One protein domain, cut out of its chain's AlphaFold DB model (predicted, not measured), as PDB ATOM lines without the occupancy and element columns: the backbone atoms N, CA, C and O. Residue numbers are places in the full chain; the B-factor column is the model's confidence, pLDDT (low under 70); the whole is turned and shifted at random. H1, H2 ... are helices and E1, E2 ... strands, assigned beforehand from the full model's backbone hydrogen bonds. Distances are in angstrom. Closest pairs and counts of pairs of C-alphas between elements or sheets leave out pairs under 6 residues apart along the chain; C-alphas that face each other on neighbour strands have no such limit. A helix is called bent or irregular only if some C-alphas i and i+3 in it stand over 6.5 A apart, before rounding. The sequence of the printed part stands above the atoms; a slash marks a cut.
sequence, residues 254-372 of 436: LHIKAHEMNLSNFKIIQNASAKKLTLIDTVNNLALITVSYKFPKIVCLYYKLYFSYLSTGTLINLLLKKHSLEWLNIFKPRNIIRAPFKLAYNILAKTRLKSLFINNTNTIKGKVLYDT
ATOM      1  N   LEU A 254      13.688   0.269  -9.322       96.88
ATOM      2  CA  LEU A 254      13.900  -0.625  -8.179       96.88
ATOM      3  C   LEU A 254      12.659  -0.762  -7.286       96.88
ATOM      4  O   LEU A 254      12.438  -1.858  -6.784       96.88
ATOM      5  N   HIS A 255      11.837   0.284  -7.127       97.56
ATOM      6  CA  HIS A 255      10.546   0.165  -6.430       97.56
ATOM      7  C   HIS A 255       9.584  -0.767  -7.181       97.56
ATOM      8  O   HIS A 255       8.953  -1.623  -6.566       97.56
ATOM      9  N   ILE A 256       9.532  -0.660  -8.514       97.38
ATOM     10  CA  ILE A 256       8.742  -1.574  -9.356       97.38
ATOM     11  C   ILE A 256       9.222  -3.020  -9.162       97.38
ATOM     12  O   ILE A 256       8.420  -3.911  -8.893       97.38
ATOM     13  N   LYS A 257      10.539  -3.259  -9.216       97.00
ATOM     14  CA  LYS A 257      11.100  -4.604  -9.010       97.00
ATOM     15  C   LYS A 257      10.879  -5.146  -7.600       97.00
ATOM     16  O   LYS A 257      10.643  -6.341  -7.459       97.00
ATOM     17  N   ALA A 258      10.927  -4.300  -6.574       97.19
ATOM     18  CA  ALA A 258      10.621  -4.710  -5.208       97.19
ATOM     19  C   ALA A 258       9.181  -5.234  -5.091       97.19
ATOM     20  O   ALA A 258       8.959  -6.288  -4.494       97.19
ATOM     21  N   HIS A 259       8.228  -4.551  -5.732       96.94
ATOM     22  CA  HIS A 259       6.845  -5.007  -5.802       96.94
ATOM     23  C   HIS A 259       6.700  -6.306  -6.616       96.94
ATOM     24  O   HIS A 259       6.070  -7.248  -6.148       96.94
ATOM     25  N   GLU A 260       7.310  -6.407  -7.804       96.31
ATOM     26  CA  GLU A 260       7.282  -7.633  -8.630       96.31
ATOM     27  C   GLU A 260       7.841  -8.867  -7.894       96.31
ATOM     28  O   GLU A 260       7.412  -9.992  -8.143       96.31
ATOM     29  N   MET A 261       8.781  -8.658  -6.970       97.00
ATOM     30  CA  MET A 261       9.371  -9.696  -6.120       97.00
ATOM     31  C   MET A 261       8.576  -9.963  -4.830       97.00
ATOM     32  O   MET A 261       9.001 -10.790  -4.027       97.00
ATOM     33  N   ASN A 262       7.435  -9.292  -4.627       96.62
ATOM     34  CA  ASN A 262       6.604  -9.364  -3.420       96.62
ATOM     35  C   ASN A 262       7.382  -9.071  -2.123       96.62
ATOM     36  O   ASN A 262       7.162  -9.713  -1.094       96.62
ATOM     37  N   LEU A 263       8.317  -8.115  -2.160       95.62
ATOM     38  CA  LEU A 263       9.091  -7.751  -0.974       95.62
ATOM     39  C   LEU A 263       8.219  -6.950  -0.010       95.62
ATOM     40  O   LEU A 263       7.835  -5.820  -0.305       95.62
ATOM     41  N   SER A 264       7.957  -7.510   1.171       89.56
ATOM     42  CA  SER A 264       7.221  -6.803   2.223       89.56
ATOM     43  C   SER A 264       8.053  -5.688   2.858       89.56
ATOM     44  O   SER A 264       7.503  -4.684   3.293       89.56
ATOM     45  N   ASN A 265       9.379  -5.862   2.921       93.56
ATOM     46  CA  ASN A 265      10.314  -4.865   3.423       93.56
ATOM     47  C   ASN A 265      11.587  -4.864   2.571       93.56
ATOM     48  O   ASN A 265      12.176  -5.915   2.313       93.56
ATOM     49  N   PHE A 266      12.040  -3.689   2.148       96.31
ATOM     50  CA  PHE A 266      13.255  -3.559   1.352       96.31
ATOM     51  C   PHE A 266      13.974  -2.245   1.630       96.31
ATOM     52  O   PHE A 266      13.396  -1.305   2.150       96.31
ATOM     53  N   LYS A 267      15.249  -2.157   1.262       96.12
ATOM     54  CA  LYS A 267      16.028  -0.915   1.280       96.12
ATOM     55  C   LYS A 267      16.630  -0.661  -0.081       96.12
ATOM     56  O   LYS A 267      17.079  -1.591  -0.749       96.12
ATOM     57  N   ILE A 268      16.722   0.611  -0.458       96.38
ATOM     58  CA  ILE A 268      17.521   1.018  -1.615       96.38
ATOM     59  C   ILE A 268      18.739   1.795  -1.130       96.38
ATOM     60  O   ILE A 268      18.624   2.891  -0.578       96.38
ATOM     61  N   ILE A 269      19.924   1.229  -1.362       94.88
ATOM     62  CA  ILE A 269      21.203   1.819  -0.966       94.88
ATOM     63  C   ILE A 269      21.914   2.422  -2.175       94.88
ATOM     64  O   ILE A 269      22.138   1.763  -3.192       94.88
ATOM     65  N   GLN A 270      22.341   3.674  -2.038       94.75
ATOM     66  CA  GLN A 270      23.151   4.383  -3.014       94.75
ATOM     67  C   GLN A 270      24.641   4.302  -2.693       94.75
ATOM     68  O   GLN A 270      25.110   4.770  -1.655       94.75
ATOM     69  N   ASN A 271      25.414   3.833  -3.671       94.69
ATOM     70  CA  ASN A 271      26.854   4.038  -3.722       94.69
ATOM     71  C   ASN A 271      27.164   5.188  -4.695       94.69
ATOM     72  O   ASN A 271      27.227   5.005  -5.916       94.69
ATOM     73  N   ALA A 272      27.342   6.392  -4.141       90.06
ATOM     74  CA  ALA A 272      27.502   7.619  -4.919       90.06
ATOM     75  C   ALA A 272      28.793   7.654  -5.754       90.06
ATOM     76  O   ALA A 272      28.780   8.169  -6.875       90.06
ATOM     77  N   SER A 273      29.891   7.088  -5.241       90.12
ATOM     78  CA  SER A 273      31.178   7.050  -5.949       90.12
ATOM     79  C   SER A 273      31.133   6.085  -7.134       90.12
ATOM     80  O   SER A 273      31.556   6.436  -8.236       90.12
ATOM     81  N   ALA A 274      30.537   4.903  -6.950       91.50
ATOM     82  CA  ALA A 274      30.358   3.917  -8.014       91.50
ATOM     83  C   ALA A 274      29.219   4.267  -8.988       91.50
ATOM     84  O   ALA A 274      29.149   3.687 -10.076       91.50
ATOM     85  N   LYS A 275      28.349   5.212  -8.609       93.25
ATOM     86  CA  LYS A 275      27.102   5.563  -9.299       93.25
ATOM     87  C   LYS A 275      26.178   4.355  -9.468       93.25
ATOM     88  O   LYS A 275      25.741   4.047 -10.579       93.25
ATOM     89  N   LYS A 276      25.926   3.653  -8.360       94.44
ATOM     90  CA  LYS A 276      25.075   2.458  -8.305       94.44
ATOM     91  C   LYS A 276      23.981   2.586  -7.247       94.44
ATOM     92  O   LYS A 276      24.203   3.205  -6.206       94.44
ATOM     93  N   LEU A 277      22.835   1.974  -7.517       95.38
ATOM     94  CA  LEU A 277      21.751   1.745  -6.563       95.38
ATOM     95  C   LEU A 277      21.589   0.242  -6.366       95.38
ATOM     96  O   LEU A 277      21.690  -0.506  -7.338       95.38
ATOM     97  N   THR A 278      21.354  -0.183  -5.129       96.25
ATOM     98  CA  THR A 278      21.182  -1.596  -4.775       96.25
ATOM     99  C   THR A 278      19.891  -1.785  -3.999       96.25
ATOM    100  O   THR A 278      19.714  -1.127  -2.977       96.25
ATOM    101  N   LEU A 279      19.018  -2.665  -4.484       96.69
ATOM    102  CA  LEU A 279      17.832  -3.144  -3.782       96.69
ATOM    103  C   LEU A 279      18.229  -4.294  -2.855       96.69
ATOM    104  O   LEU A 279      18.866  -5.255  -3.295       96.69
ATOM    105  N   ILE A 280      17.854  -4.179  -1.587       96.12
ATOM    106  CA  ILE A 280      18.149  -5.143  -0.530       96.12
ATOM    107  C   ILE A 280      16.832  -5.585   0.091       96.12
ATOM    108  O   ILE A 280      16.064  -4.740   0.539       96.12
ATOM    109  N   ASP A 281      16.600  -6.889   0.152       95.00
ATOM    110  CA  ASP A 281      15.560  -7.474   0.993       95.00
ATOM    111  C   ASP A 281      16.038  -7.441   2.444       95.00
ATOM    112  O   ASP A 281      17.073  -8.024   2.780       95.00
ATOM    113  N   THR A 282      15.318  -6.721   3.301       93.12
ATOM    114  CA  THR A 282      15.714  -6.548   4.701       93.12
ATOM    115  C   THR A 282      15.347  -7.736   5.578       93.12
ATOM    116  O   THR A 282      15.964  -7.892   6.629       93.12
ATOM    117  N   VAL A 283      14.406  -8.587   5.155       92.00
ATOM    118  CA  VAL A 283      14.016  -9.799   5.889       92.00
ATOM    119  C   VAL A 283      15.131 -10.833   5.793       92.00
ATOM    120  O   VAL A 283      15.585 -11.358   6.805       92.00
ATOM    121  N   ASN A 284      15.623 -11.066   4.575       90.88
ATOM    122  CA  ASN A 284      16.696 -12.028   4.313       90.88
ATOM    123  C   ASN A 284      18.099 -11.398   4.332       90.88
ATOM    124  O   ASN A 284      19.097 -12.100   4.170       90.88
ATOM    125  N   ASN A 285      18.181 -10.074   4.507       90.06
ATOM    126  CA  ASN A 285      19.411  -9.280   4.426       90.06
ATOM    127  C   ASN A 285      20.222  -9.564   3.142       90.06
ATOM    128  O   ASN A 285      21.450  -9.684   3.164       90.06
ATOM    129  N   LEU A 286      19.520  -9.696   2.013       93.19
ATOM    130  CA  LEU A 286      20.090 -10.110   0.732       93.19
ATOM    131  C   LEU A 286      20.036  -8.972  -0.286       93.19
ATOM    132  O   LEU A 286      18.998  -8.353  -0.508       93.19
ATOM    133  N   ALA A 287      21.157  -8.724  -0.959       93.81
ATOM    134  CA  ALA A 287      21.204  -7.817  -2.095       93.81
ATOM    135  C   ALA A 287      20.639  -8.502  -3.344       93.81
ATOM    136  O   ALA A 287      21.225  -9.460  -3.842       93.81
ATOM    137  N   LEU A 288      19.520  -7.993  -3.858       94.69
ATOM    138  CA  LEU A 288      18.786  -8.617  -4.959       94.69
ATOM    139  C   LEU A 288      19.188  -8.047  -6.319       94.69
ATOM    140  O   LEU A 288      19.575  -8.779  -7.225       94.69
ATOM    141  N   ILE A 289      19.117  -6.721  -6.472       95.31
ATOM    142  CA  ILE A 289      19.349  -6.044  -7.755       95.31
ATOM    143  C   ILE A 289      20.311  -4.884  -7.554       95.31
ATOM    144  O   ILE A 289      20.096  -4.035  -6.696       95.31
ATOM    145  N   THR A 290      21.339  -4.791  -8.399       94.50
ATOM    146  CA  THR A 290      22.217  -3.615  -8.473       94.50
ATOM    147  C   THR A 290      22.162  -2.996  -9.861       94.50
ATOM    148  O   THR A 290      22.499  -3.645 -10.849       94.50
ATOM    149  N   VAL A 291      21.814  -1.712  -9.943       93.88
ATOM    150  CA  VAL A 291      21.751  -0.957 -11.202       93.88
ATOM    151  C   VAL A 291      22.714   0.224 -11.197       93.88
ATOM    152  O   VAL A 291      22.923   0.893 -10.184       93.88
ATOM    153  N   SER A 292      23.319   0.490 -12.353       93.19
ATOM    154  CA  SER A 292      24.163   1.663 -12.581       93.19
ATOM    155  C   SER A 292      23.308   2.835 -13.052       93.19
ATOM    156  O   SER A 292      22.472   2.683 -13.937       93.19
ATOM    157  N   TYR A 293      23.571   4.027 -12.519       93.81
ATOM    158  CA  TYR A 293      23.039   5.284 -13.052       93.81
ATOM    159  C   TYR A 293      24.137   6.133 -13.701       93.81
ATOM    160  O   TYR A 293      24.024   7.351 -13.808       93.81
ATOM    161  N   LYS A 294      25.241   5.513 -14.142       92.75
ATOM    162  CA  LYS A 294      26.232   6.196 -14.982       92.75
ATOM    163  C   LYS A 294      25.567   6.700 -16.264       92.75
ATOM    164  O   LYS A 294      24.803   5.988 -16.899       92.75
ATOM    165  N   PHE A 295      25.939   7.908 -16.670       91.06
ATOM    166  CA  PHE A 295      25.493   8.521 -17.917       91.06
ATOM    167  C   PHE A 295      26.713   8.947 -18.759       91.06
ATOM    168  O   PHE A 295      27.735   9.343 -18.180       91.06
ATOM    169  N   PRO A 296      26.675   8.849 -20.099       90.56
ATOM    170  CA  PRO A 296      27.772   9.287 -20.958       90.56
ATOM    171  C   PRO A 296      27.775  10.813 -21.149       90.56
ATOM    172  O   PRO A 296      26.869  11.390 -21.747       90.56
ATOM    173  N   LYS A 297      28.854  11.480 -20.718       91.25
ATOM    174  CA  LYS A 297      29.023  12.943 -20.866       91.25
ATOM    175  C   LYS A 297      28.917  13.432 -22.315       91.25
ATOM    176  O   LYS A 297      28.450  14.544 -22.545       91.25
ATOM    177  N   ILE A 298      29.341  12.616 -23.284       88.69
ATOM    178  CA  ILE A 298      29.343  12.987 -24.706       88.69
ATOM    179  C   ILE A 298      27.926  13.220 -25.252       88.69
ATOM    180  O   ILE A 298      27.732  14.114 -26.072       88.69
ATOM    181  N   VAL A 299      26.927  12.488 -24.742       89.12
ATOM    182  CA  VAL A 299      25.520  12.685 -25.122       89.12
ATOM    183  C   VAL A 299      25.050  14.067 -24.666       89.12
ATOM    184  O   VAL A 299      24.500  14.816 -25.468       89.12
ATOM    185  N   CYS A 300      25.351  14.460 -23.423       91.69
ATOM    186  CA  CYS A 300      25.066  15.811 -22.927       91.69
ATOM    187  C   CYS A 300      25.790  16.895 -23.726       91.69
ATOM    188  O   CYS A 300      25.204  17.935 -24.007       91.69
ATOM    189  N   LEU A 301      27.061  16.674 -24.084       90.62
ATOM    190  CA  LEU A 301      27.870  17.675 -24.782       90.62
ATOM    191  C   LEU A 301      27.222  18.102 -26.102       90.62
ATOM    192  O   LEU A 301      27.139  19.297 -26.375       90.62
ATOM    193  N   TYR A 302      26.713  17.151 -26.884       89.75
ATOM    194  CA  TYR A 302      26.036  17.451 -28.144       89.75
ATOM    195  C   TYR A 302      24.821  18.368 -27.957       89.75
ATOM    196  O   TYR A 302      24.740  19.416 -28.598       89.75
ATOM    197  N   TYR A 303      23.915  18.031 -27.033       90.88
ATOM    198  CA  TYR A 303      22.726  18.853 -26.785       90.88
ATOM    199  C   TYR A 303      23.071  20.191 -26.120       90.88
ATOM    200  O   TYR A 303      22.488  21.212 -26.478       90.88
ATOM    201  N   LYS A 304      24.068  20.229 -25.222       91.12
ATOM    202  CA  LYS A 304      24.584  21.487 -24.658       91.12
ATOM    203  C   LYS A 304      25.079  22.420 -25.758       91.12
ATOM    204  O   LYS A 304      24.755  23.605 -25.724       91.12
ATOM    205  N   LEU A 305      25.851  21.913 -26.723       90.62
ATOM    206  CA  LEU A 305      26.324  22.708 -27.858       90.62
ATOM    207  C   LEU A 305      25.149  23.187 -28.714       90.62
ATOM    208  O   LEU A 305      25.099  24.365 -29.054       90.62
ATOM    209  N   TYR A 306      24.182  22.310 -28.998       89.81
ATOM    210  CA  TYR A 306      23.000  22.643 -29.795       89.81
ATOM    211  C   TYR A 306      22.184  23.781 -29.171       89.81
ATOM    212  O   TYR A 306      21.944  24.797 -29.822       89.81
ATOM    213  N   PHE A 307      21.837  23.682 -27.887       91.12
ATOM    214  CA  PHE A 307      21.115  24.757 -27.202       91.12
ATOM    215  C   PHE A 307      21.979  26.000 -26.977       91.12
ATOM    216  O   PHE A 307      21.458  27.113 -27.025       91.12
ATOM    217  N   SER A 308      23.302  25.853 -26.825       90.62
ATOM    218  CA  SER A 308      24.209  27.010 -26.802       90.62
ATOM    219  C   SER A 308      24.144  27.774 -28.123       90.62
ATOM    220  O   SER A 308      23.990  28.990 -28.102       90.62
ATOM    221  N   TYR A 309      24.154  27.076 -29.262       89.19
ATOM    222  CA  TYR A 309      23.993  27.690 -30.580       89.19
ATOM    223  C   TYR A 309      22.676  28.465 -30.707       89.19
ATOM    224  O   TYR A 309      22.693  29.628 -31.119       89.19
ATOM    225  N   LEU A 310      21.555  27.863 -30.298       90.75
ATOM    226  CA  LEU A 310      20.248  28.528 -30.315       90.75
ATOM    227  C   LEU A 310      20.216  29.759 -29.394       90.75
ATOM    228  O   LEU A 310      19.739  30.825 -29.795       90.75
ATOM    229  N   SER A 311      20.778  29.643 -28.187       91.19
ATOM    230  CA  SER A 311      20.847  30.744 -27.222       91.19
ATOM    231  C   SER A 311      21.705  31.908 -27.732       91.19
ATOM    232  O   SER A 311      21.260  33.050 -27.698       91.19
ATOM    233  N   THR A 312      22.884  31.638 -28.301       89.75
ATOM    234  CA  THR A 312      23.774  32.673 -28.843       89.75
ATOM    235  C   THR A 312      23.128  33.391 -30.021       89.75
ATOM    236  O   THR A 312      23.155  34.617 -30.078       89.75
ATOM    237  N   GLY A 313      22.493  32.650 -30.937       88.50
ATOM    238  CA  GLY A 313      21.762  33.255 -32.053       88.50
ATOM    239  C   GLY A 313      20.624  34.162 -31.578       88.50
ATOM    240  O   GLY A 313      20.444  35.259 -32.103       88.50
ATOM    241  N   THR A 314      19.898  33.741 -30.541       89.25
ATOM    242  CA  THR A 314      18.806  34.530 -29.951       89.25
ATOM    243  C   THR A 314      19.325  35.778 -29.238       89.25
ATOM    244  O   THR A 314      18.751  36.849 -29.407       89.25
ATOM    245  N   LEU A 315      20.441  35.677 -28.506       89.44
ATOM    246  CA  LEU A 315      21.078  36.816 -27.841       89.44
ATOM    247  C   LEU A 315      21.571  37.864 -28.845       89.44
ATOM    248  O   LEU A 315      21.313  39.048 -28.650       89.44
ATOM    249  N   ILE A 316      22.234  37.448 -29.929       87.62
ATOM    250  CA  ILE A 316      22.676  38.372 -30.986       87.62
ATOM    251  C   ILE A 316      21.467  39.102 -31.577       87.62
ATOM    252  O   ILE A 316      21.473  40.327 -31.652       87.62
ATOM    253  N   ASN A 317      20.403  38.370 -31.925       85.19
ATOM    254  CA  ASN A 317      19.180  38.975 -32.456       85.19
ATOM    255  C   ASN A 317      18.548  39.965 -31.466       85.19
ATOM    256  O   ASN A 317      18.114  41.037 -31.875       85.19
ATOM    257  N   LEU A 318      18.504  39.619 -30.177       86.50
ATOM    258  CA  LEU A 318      17.983  40.489 -29.122       86.50
ATOM    259  C   LEU A 318      18.793  41.790 -29.017       86.50
ATOM    260  O   LEU A 318      18.208  42.867 -28.938       86.50
ATOM    261  N   LEU A 319      20.126  41.703 -29.054       86.94
ATOM    262  CA  LEU A 319      21.011  42.869 -28.996       86.94
ATOM    263  C   LEU A 319      20.874  43.753 -30.242       86.94
ATOM    264  O   LEU A 319      20.740  44.967 -30.107       86.94
ATOM    265  N   LEU A 320      20.840  43.162 -31.441       84.44
ATOM    266  CA  LEU A 320      20.650  43.913 -32.688       84.44
ATOM    267  C   LEU A 320      19.321  44.678 -32.690       84.44
ATOM    268  O   LEU A 320      19.305  45.857 -33.033       84.44
ATOM    269  N   LYS A 321      18.234  44.037 -32.245       82.81
ATOM    270  CA  LYS A 321      16.907  44.665 -32.122       82.81
ATOM    271  C   LYS A 321      16.897  45.798 -31.108       82.81
ATOM    272  O   LYS A 321      16.427  46.886 -31.409       82.81
ATOM    273  N   LYS A 322      17.471  45.565 -29.925       82.62
ATOM    274  CA  LYS A 322      17.537  46.565 -28.852       82.62
ATOM    275  C   LYS A 322      18.271  47.845 -29.275       82.62
ATOM    276  O   LYS A 322      17.958  48.914 -28.767       82.62
ATOM    277  N   HIS A 323      19.242  47.733 -30.179       84.69
ATOM    278  CA  HIS A 323      20.029  48.863 -30.677       84.69
ATOM    279  C   HIS A 323      19.584  49.369 -32.062       84.69
ATOM    280  O   HIS A 323      20.295  50.170 -32.660       84.69
ATOM    281  N   SER A 324      18.440  48.912 -32.589       81.69
ATOM    282  CA  SER A 324      17.943  49.266 -33.933       81.69
ATOM    283  C   SER A 324      18.947  48.983 -35.066       81.69
ATOM    284  O   SER A 324      18.937  49.629 -36.112       81.69
ATOM    285  N   LEU A 325      19.822  47.991 -34.878       79.31
ATOM    286  CA  LEU A 325      20.869  47.582 -35.822       79.31
ATOM    287  C   LEU A 325      20.425  46.407 -36.706       79.31
ATOM    288  O   LEU A 325      21.235  45.571 -37.107       79.31
ATOM    289  N   GLU A 326      19.129  46.303 -37.007       70.19
ATOM    290  CA  GLU A 326      18.580  45.155 -37.738       70.19
ATOM    291  C   GLU A 326      19.177  44.989 -39.145       70.19
ATOM    292  O   GLU A 326      19.246  43.866 -39.643       70.19
ATOM    293  N   TRP A 327      19.680  46.068 -39.752       66.69
ATOM    294  CA  TRP A 327      20.352  46.054 -41.057       66.69
ATOM    295  C   TRP A 327      21.635  45.199 -41.075       66.69
ATOM    296  O   TRP A 327      22.013  44.674 -42.121       66.69
ATOM    297  N   LEU A 328      22.261  44.952 -39.916       63.94
ATOM    298  CA  LEU A 328      23.413  44.050 -39.789       63.94
ATOM    299  C   LEU A 328      23.033  42.556 -39.859       63.94
ATOM    300  O   LEU A 328      23.919  41.704 -39.956       63.94
ATOM    301  N   ASN A 329      21.737  42.206 -39.893       58.66
ATOM    302  CA  ASN A 329      21.264  40.819 -40.050       58.66
ATOM    303  C   ASN A 329      21.656  40.159 -41.386       58.66
ATOM    304  O   ASN A 329      21.419  38.960 -41.562       58.66
ATOM    305  N   ILE A 330      22.244  40.903 -42.326       56.88
ATOM    306  CA  ILE A 330      22.772  40.372 -43.592       56.88
ATOM    307  C   ILE A 330      24.009  39.484 -43.338       56.88
ATOM    308  O   ILE A 330      24.227  38.506 -44.052       56.88
ATOM    309  N   PHE A 331      24.742  39.699 -42.239       56.44
ATOM    310  CA  PHE A 331      25.901  38.889 -41.840       56.44
ATOM    311  C   PHE A 331      25.518  37.686 -40.966       56.44
ATOM    312  O   PHE A 331      26.146  37.420 -39.941       56.44
ATOM    313  N   LYS A 332      24.466  36.938 -41.329       56.41
ATOM    314  CA  LYS A 332      24.023  35.783 -40.529       56.41
ATOM    315  C   LYS A 332      25.148  34.741 -40.414       56.41
ATOM    316  O   LYS A 332      25.463  34.084 -41.407       56.41
ATOM    317  N   PRO A 333      25.658  34.434 -39.204       55.75
ATOM    318  CA  PRO A 333      26.723  33.448 -38.989       55.75
ATOM    319  C   PRO A 333      26.244  31.988 -39.149       55.75
ATOM    320  O   PRO A 333      26.854  31.050 -38.633       55.75
ATOM    321  N   ARG A 334      25.141  31.760 -39.880       56.28
ATOM    322  CA  ARG A 334      24.520  30.441 -40.083       56.28
ATOM    323  C   ARG A 334      25.473  29.435 -40.731       56.28
ATOM    324  O   ARG A 334      25.358  28.249 -40.437       56.28
ATOM    325  N   ASN A 335      26.424  29.892 -41.548       52.12
ATOM    326  CA  ASN A 335      27.375  29.012 -42.234       52.12
ATOM    327  C   ASN A 335      28.659  28.757 -41.429       52.12
ATOM    328  O   ASN A 335      29.154  27.634 -41.438       52.12
ATOM    329  N   ILE A 336      29.146  29.737 -40.658       55.97
ATOM    330  CA  ILE A 336      30.387  29.610 -39.869       55.97
ATOM    331  C   ILE A 336      30.197  28.652 -38.680       55.97
ATOM    332  O   ILE A 336      31.116  27.936 -38.296       55.97
ATOM    333  N   ILE A 337      28.979  28.557 -38.133       54.75
ATOM    334  CA  ILE A 337      28.723  27.780 -36.910       54.75
ATOM    335  C   ILE A 337      28.253  26.334 -37.194       54.75
ATOM    336  O   ILE A 337      28.282  25.491 -36.301       54.75
ATOM    337  N   ARG A 338      27.874  25.977 -38.433       56.28
ATOM    338  CA  ARG A 338      27.403  24.613 -38.783       56.28
ATOM    339  C   ARG A 338      28.513  23.553 -38.833       56.28
ATOM    340  O   ARG A 338      28.241  22.378 -38.576       56.28
ATOM    341  N   ALA A 339      29.748  23.945 -39.144       55.56
ATOM    342  CA  ALA A 339      30.882  23.032 -39.307       55.56
ATOM    343  C   ALA A 339      31.193  22.158 -38.062       55.56
ATOM    344  O   ALA A 339      31.287  20.936 -38.219       55.56
ATOM    345  N   PRO A 340      31.269  22.695 -36.824       59.09
ATOM    346  CA  PRO A 340      31.545  21.876 -35.636       59.09
ATOM    347  C   PRO A 340      30.428  20.874 -35.286       59.09
ATOM    348  O   PRO A 340      30.713  19.807 -34.742       59.09
ATOM    349  N   PHE A 341      29.165  21.148 -35.643       57.09
ATOM    350  CA  PHE A 341      28.044  20.234 -35.368       57.09
ATOM    351  C   PHE A 341      28.094  18.955 -36.201       57.09
ATOM    352  O   PHE A 341      27.821  17.870 -35.683       57.09
ATOM    353  N   LYS A 342      28.485  19.069 -37.476       61.78
ATOM    354  CA  LYS A 342      28.636  17.910 -38.365       61.78
ATOM    355  C   LYS A 342      29.749  16.981 -37.867       61.78
ATOM    356  O   LYS A 342      29.601  15.763 -37.913       61.78
ATOM    357  N   LEU A 343      30.825  17.549 -37.314       61.62
ATOM    358  CA  LEU A 343      31.930  16.794 -36.722       61.62
ATOM    359  C   LEU A 343      31.518  16.080 -35.422       61.62
ATOM    360  O   LEU A 343      31.770  14.885 -35.285       61.62
ATOM    361  N   ALA A 344      30.828  16.765 -34.503       62.47
ATOM    362  CA  ALA A 344      30.361  16.169 -33.247       62.47
ATOM    363  C   ALA A 344      29.350  15.025 -33.466       62.47
ATOM    364  O   ALA A 344      29.448  13.985 -32.814       62.47
ATOM    365  N   TYR A 345      28.420  15.187 -34.417       62.25
ATOM    366  CA  TYR A 345      27.477  14.134 -34.809       62.25
ATOM    367  C   TYR A 345      28.202  12.896 -35.362       62.25
ATOM    368  O   TYR A 345      27.922  11.772 -34.952       62.25
ATOM    369  N   ASN A 346      29.200  13.103 -36.228       61.69
ATOM    370  CA  ASN A 346      29.992  12.014 -36.801       61.69
ATOM    371  C   ASN A 346      30.856  11.285 -35.759       61.69
ATOM    372  O   ASN A 346      31.047  10.075 -35.869       61.69
ATOM    373  N   ILE A 347      31.362  11.989 -34.739       64.12
ATOM    374  CA  ILE A 347      32.088  11.374 -33.616       64.12
ATOM    375  C   ILE A 347      31.131  10.525 -32.771       64.12
ATOM    376  O   ILE A 347      31.436   9.372 -32.468       64.12
ATOM    377  N   LEU A 348      29.942  11.042 -32.447       56.53
ATOM    378  CA  LEU A 348      28.916  10.300 -31.707       56.53
ATOM    379  C   LEU A 348      28.449   9.038 -32.442       56.53
ATOM    380  O   LEU A 348      28.323   7.991 -31.816       56.53
ATOM    381  N   ALA A 349      28.272   9.111 -33.763       57.94
ATOM    382  CA  ALA A 349      27.907   7.958 -34.585       57.94
ATOM    383  C   ALA A 349      29.006   6.874 -34.637       57.94
ATOM    384  O   ALA A 349      28.704   5.705 -34.872       57.94
ATOM    385  N   LYS A 350      30.278   7.241 -34.411       51.47
ATOM    386  CA  LYS A 350      31.438   6.333 -34.510       51.47
ATOM    387  C   LYS A 350      31.959   5.809 -33.167       51.47
ATOM    388  O   LYS A 350      32.678   4.811 -33.149       51.47
ATOM    389  N   THR A 351      31.622   6.438 -32.041       49.81
ATOM    390  CA  THR A 351      32.204   6.073 -30.738       49.81
ATOM    391  C   THR A 351      31.428   4.921 -30.088       49.81
ATOM    392  O   THR A 351      30.506   5.136 -29.305       49.81
ATOM    393  N   ARG A 352      31.816   3.672 -30.383       45.22
ATOM    394  CA  ARG A 352      31.416   2.493 -29.589       45.22
ATOM    395  C   ARG A 352      32.175   2.505 -28.258       45.22
ATOM    396  O   ARG A 352      33.364   2.201 -28.214       45.22
ATOM    397  N   LEU A 353      31.491   2.854 -27.171       42.88
ATOM    398  CA  LEU A 353      32.048   2.782 -25.819       42.88
ATOM    399  C   LEU A 353      32.111   1.318 -25.360       42.88
ATOM    400  O   LEU A 353      31.087   0.705 -25.081       42.88
ATOM    401  N   LYS A 354      33.323   0.760 -25.263       35.66
ATOM    402  CA  LYS A 354      33.586  -0.463 -24.492       35.66
ATOM    403  C   LYS A 354      33.859  -0.076 -23.039       35.66
ATOM    404  O   LYS A 354      34.765   0.713 -22.784       35.66
ATOM    405  N   SER A 355      33.151  -0.674 -22.085       35.50
ATOM    406  CA  SER A 355      33.642  -0.738 -20.705       35.50
ATOM    407  C   SER A 355      33.147  -1.973 -19.962       35.50
ATOM    408  O   SER A 355      32.007  -2.397 -20.128       35.50
ATOM    409  N   LEU A 356      34.065  -2.494 -19.150       32.31
ATOM    410  CA  LEU A 356      34.080  -3.766 -18.439       32.31
ATOM    411  C   LEU A 356      33.095  -3.869 -17.267       32.31
ATOM    412  O   LEU A 356      32.830  -2.891 -16.564       32.31
ATOM    413  N   PHE A 357      32.662  -5.104 -17.012       30.70
ATOM    414  CA  PHE A 357      32.039  -5.524 -15.761       30.70
ATOM    415  C   PHE A 357      33.086  -6.087 -14.795       30.70
ATOM    416  O   PHE A 357      33.951  -6.865 -15.185       30.70
ATOM    417  N   ILE A 358      32.942  -5.723 -13.521       31.80
ATOM    418  CA  ILE A 358      33.444  -6.482 -12.375       31.80
ATOM    419  C   ILE A 358      32.235  -6.670 -11.458       31.80
ATOM    420  O   ILE A 358      31.665  -5.685 -10.972       31.80
ATOM    421  N   ASN A 359      31.842  -7.925 -11.251       30.19
ATOM    422  CA  ASN A 359      30.975  -8.322 -10.153       30.19
ATOM    423  C   ASN A 359      31.886  -8.655  -8.976       30.19
ATOM    424  O   ASN A 359      32.633  -9.621  -9.041       30.19
ATOM    425  N   ASN A 360      31.836  -7.838  -7.928       35.25
ATOM    426  CA  ASN A 360      32.392  -8.191  -6.632       35.25
ATOM    427  C   ASN A 360      31.267  -8.107  -5.608       35.25
ATOM    428  O   ASN A 360      30.691  -7.040  -5.389       35.25
ATOM    429  N   THR A 361      30.984  -9.243  -4.987       37.97
ATOM    430  CA  THR A 361      30.195  -9.382  -3.768       37.97
ATOM    431  C   THR A 361      31.051  -8.922  -2.593       37.97
ATOM    432  O   THR A 361      31.658  -9.724  -1.896       37.97
ATOM    433  N   ASN A 362      31.148  -7.607  -2.408       43.12
ATOM    434  CA  ASN A 362      31.705  -7.019  -1.196       43.12
ATOM    435  C   ASN A 362      30.587  -6.331  -0.416       43.12
ATOM    436  O   ASN A 362      29.647  -5.801  -1.009       43.12
ATOM    437  N   THR A 363      30.737  -6.302   0.910       53.25
ATOM    438  CA  THR A 363      29.936  -5.507   1.857       53.25
ATOM    439  C   THR A 363      29.486  -4.180   1.250       53.25
ATOM    440  O   THR A 363      30.313  -3.337   0.884       53.25
ATOM    441  N   ILE A 364      28.168  -3.997   1.138       63.28
ATOM    442  CA  ILE A 364      27.557  -2.827   0.507       63.28
ATOM    443  C   ILE A 364      27.718  -1.632   1.446       63.28
ATOM    444  O   ILE A 364      26.925  -1.415   2.355       63.28
ATOM    445  N   LYS A 365      28.768  -0.836   1.226       76.38
ATOM    446  CA  LYS A 365      28.894   0.498   1.824       76.38
ATOM    447  C   LYS A 365      28.145   1.504   0.948       76.38
ATOM    448  O   LYS A 365      28.458   1.650  -0.237       76.38
ATOM    449  N   GLY A 366      27.175   2.209   1.522       83.69
ATOM    450  CA  GLY A 366      26.413   3.241   0.825       83.69
ATOM    451  C   GLY A 366      25.410   3.953   1.728       83.69
ATOM    452  O   GLY A 366      25.240   3.595   2.890       83.69
ATOM    453  N   LYS A 367      24.762   4.982   1.184       87.19
ATOM    454  CA  LYS A 367      23.714   5.747   1.863       87.19
ATOM    455  C   LYS A 367      22.357   5.094   1.605       87.19
ATOM    456  O   LYS A 367      22.009   4.892   0.444       87.19
ATOM    457  N   VAL A 368      21.587   4.802   2.651       86.94
ATOM    458  CA  VAL A 368      20.187   4.369   2.509       86.94
ATOM    459  C   VAL A 368      19.370   5.551   1.986       86.94
ATOM    460  O   VAL A 368      19.400   6.631   2.576       86.94
ATOM    461  N   LEU A 369      18.706   5.372   0.846       83.25
ATOM    462  CA  LEU A 369      17.805   6.381   0.285       83.25
ATOM    463  C   LEU A 369      16.359   6.122   0.701       83.25
ATOM    464  O   LEU A 369      15.662   7.066   1.063       83.25
ATOM    465  N   TYR A 370      15.966   4.849   0.694       90.50
ATOM    466  CA  TYR A 370      14.630   4.377   1.039       90.50
ATOM    467  C   TYR A 370      14.702   3.218   2.023       90.50
ATOM    468  O   TYR A 370      15.583   2.357   1.897       90.50
ATOM    469  N   ASP A 371      13.751   3.212   2.951       87.56
ATOM    470  CA  ASP A 371      13.395   2.075   3.790       87.56
ATOM    471  C   ASP A 371      11.922   1.773   3.528       87.56
ATOM    472  O   ASP A 371      11.040   2.567   3.849       87.56
ATOM    473  N   THR A 372      11.673   0.655   2.860       84.25
ATOM    474  CA  THR A 372      10.410   0.286   2.216       84.25
ATOM    475  C   THR A 372       9.976   1.348   1.198       84.25
ATOM    476  O   THR A 372      10.715   1.623   0.252       84.25
TER     477      THR A 372
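What this domain is: This is residues 254 to 372 of the 436 residues of an uncharacterized protein of Alphaproteobacteria bacterium 33-17 (UniProt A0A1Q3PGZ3). A small head, a twisted four-stranded sheet with the short helix H1 over one face, stands at one end of a long arm made of H2, H3 and H4. H2 runs away from the head, the chain turns back by way of H3 at the far end, and H4 comes back beside the first part of H2; a long loop then returns to the head, where E4 joins the edge of the sheet beside E1. The printed part has 119 residues with four named helices and four named strands, in the order H1 E1 E2 E3 H2 H3 H4 E4. The sheet's order is E3 E2 E1 E4, antiparallel throughout, and the class is mixed, helices and strands. The whole is extended, with a radius of gyration of the C-alphas of 24.3 A and spans of 74 by 33 by 25 A; the arm makes the length.

Where its parts are: The sheet holds E3, residues 286 to 292, 18.2 A from first to last C-alpha; E2, residues 276 to 281, 16.6 A; E1, residues 266 to 271, 16.4 A; and E4, residues 367 to 371, 11.1 A, ending at C-alpha 371 (13.395, 2.075, 3.790). H1, residues 254 to 260, 9.6 A, begins at C-alpha 254 (13.900, -0.625, -8.179). H2, residues 297 to 322, 36.4 A, ends at C-alpha 322 (17.537, 46.565, -28.852). H3, residues 326 to 330, 8.6 A, is only just irregular: C-alphas 327 and 330 are 6.7 A apart. H4, residues 338 to 350, measures 19.2 A.

How they stand to each other: The sheet is only just strongly twisted, its C-alphas up to 4.5 A off the best plane. E1, E2 and E3 form a meander, each strand the antiparallel neighbour of the one before, with hairpins E1 and E2, and E2 and E3. Within hydrogen-bond range are N 279 and O 289, 2.8 A, between E2 and E3; N 269 and O 278, 2.9 A, between E1 and E2; and N 270 and O 367, 2.8 A, between E1 and E4. H1 is on the sheet at a height of 9.2 A, over E2, and runs along the strands, at 26 degrees to E2 on the local plane; the closest C-alphas of H1 and E2, those of Leu 254 and Leu 279, are 6.4 A apart. H2 touches H4 with residues 298 to 306 alone, at a shallow tilt of 13 degrees, opposite ways; their closest C-alphas, those of Tyr 302 and Ala 344, are 6.8 A apart. H2 and H3 are close but not clearly touching, with the C-alphas of Leu 320 and Glu 326 closest at 5.6 A. H3 and H4 are apart. Every O i to N i+4 pair is within hydrogen-bond range in H1, against 21 of 22 in H2, 8 of 9 in H4 and 0 of 1 in H3, where 1 of 2 O i to N i+3 pairs is.

The domain as a whole: The two C-alphas farthest apart, those of Asn 284 and Trp 327, are 73.8 A apart. The printed part has no cut. The link from H4 to E4, 16 residues, is long, and residues 354 to 360 stand free. The mean pLDDT of the printed part is 78.4; residues 327 to 364 are under 70.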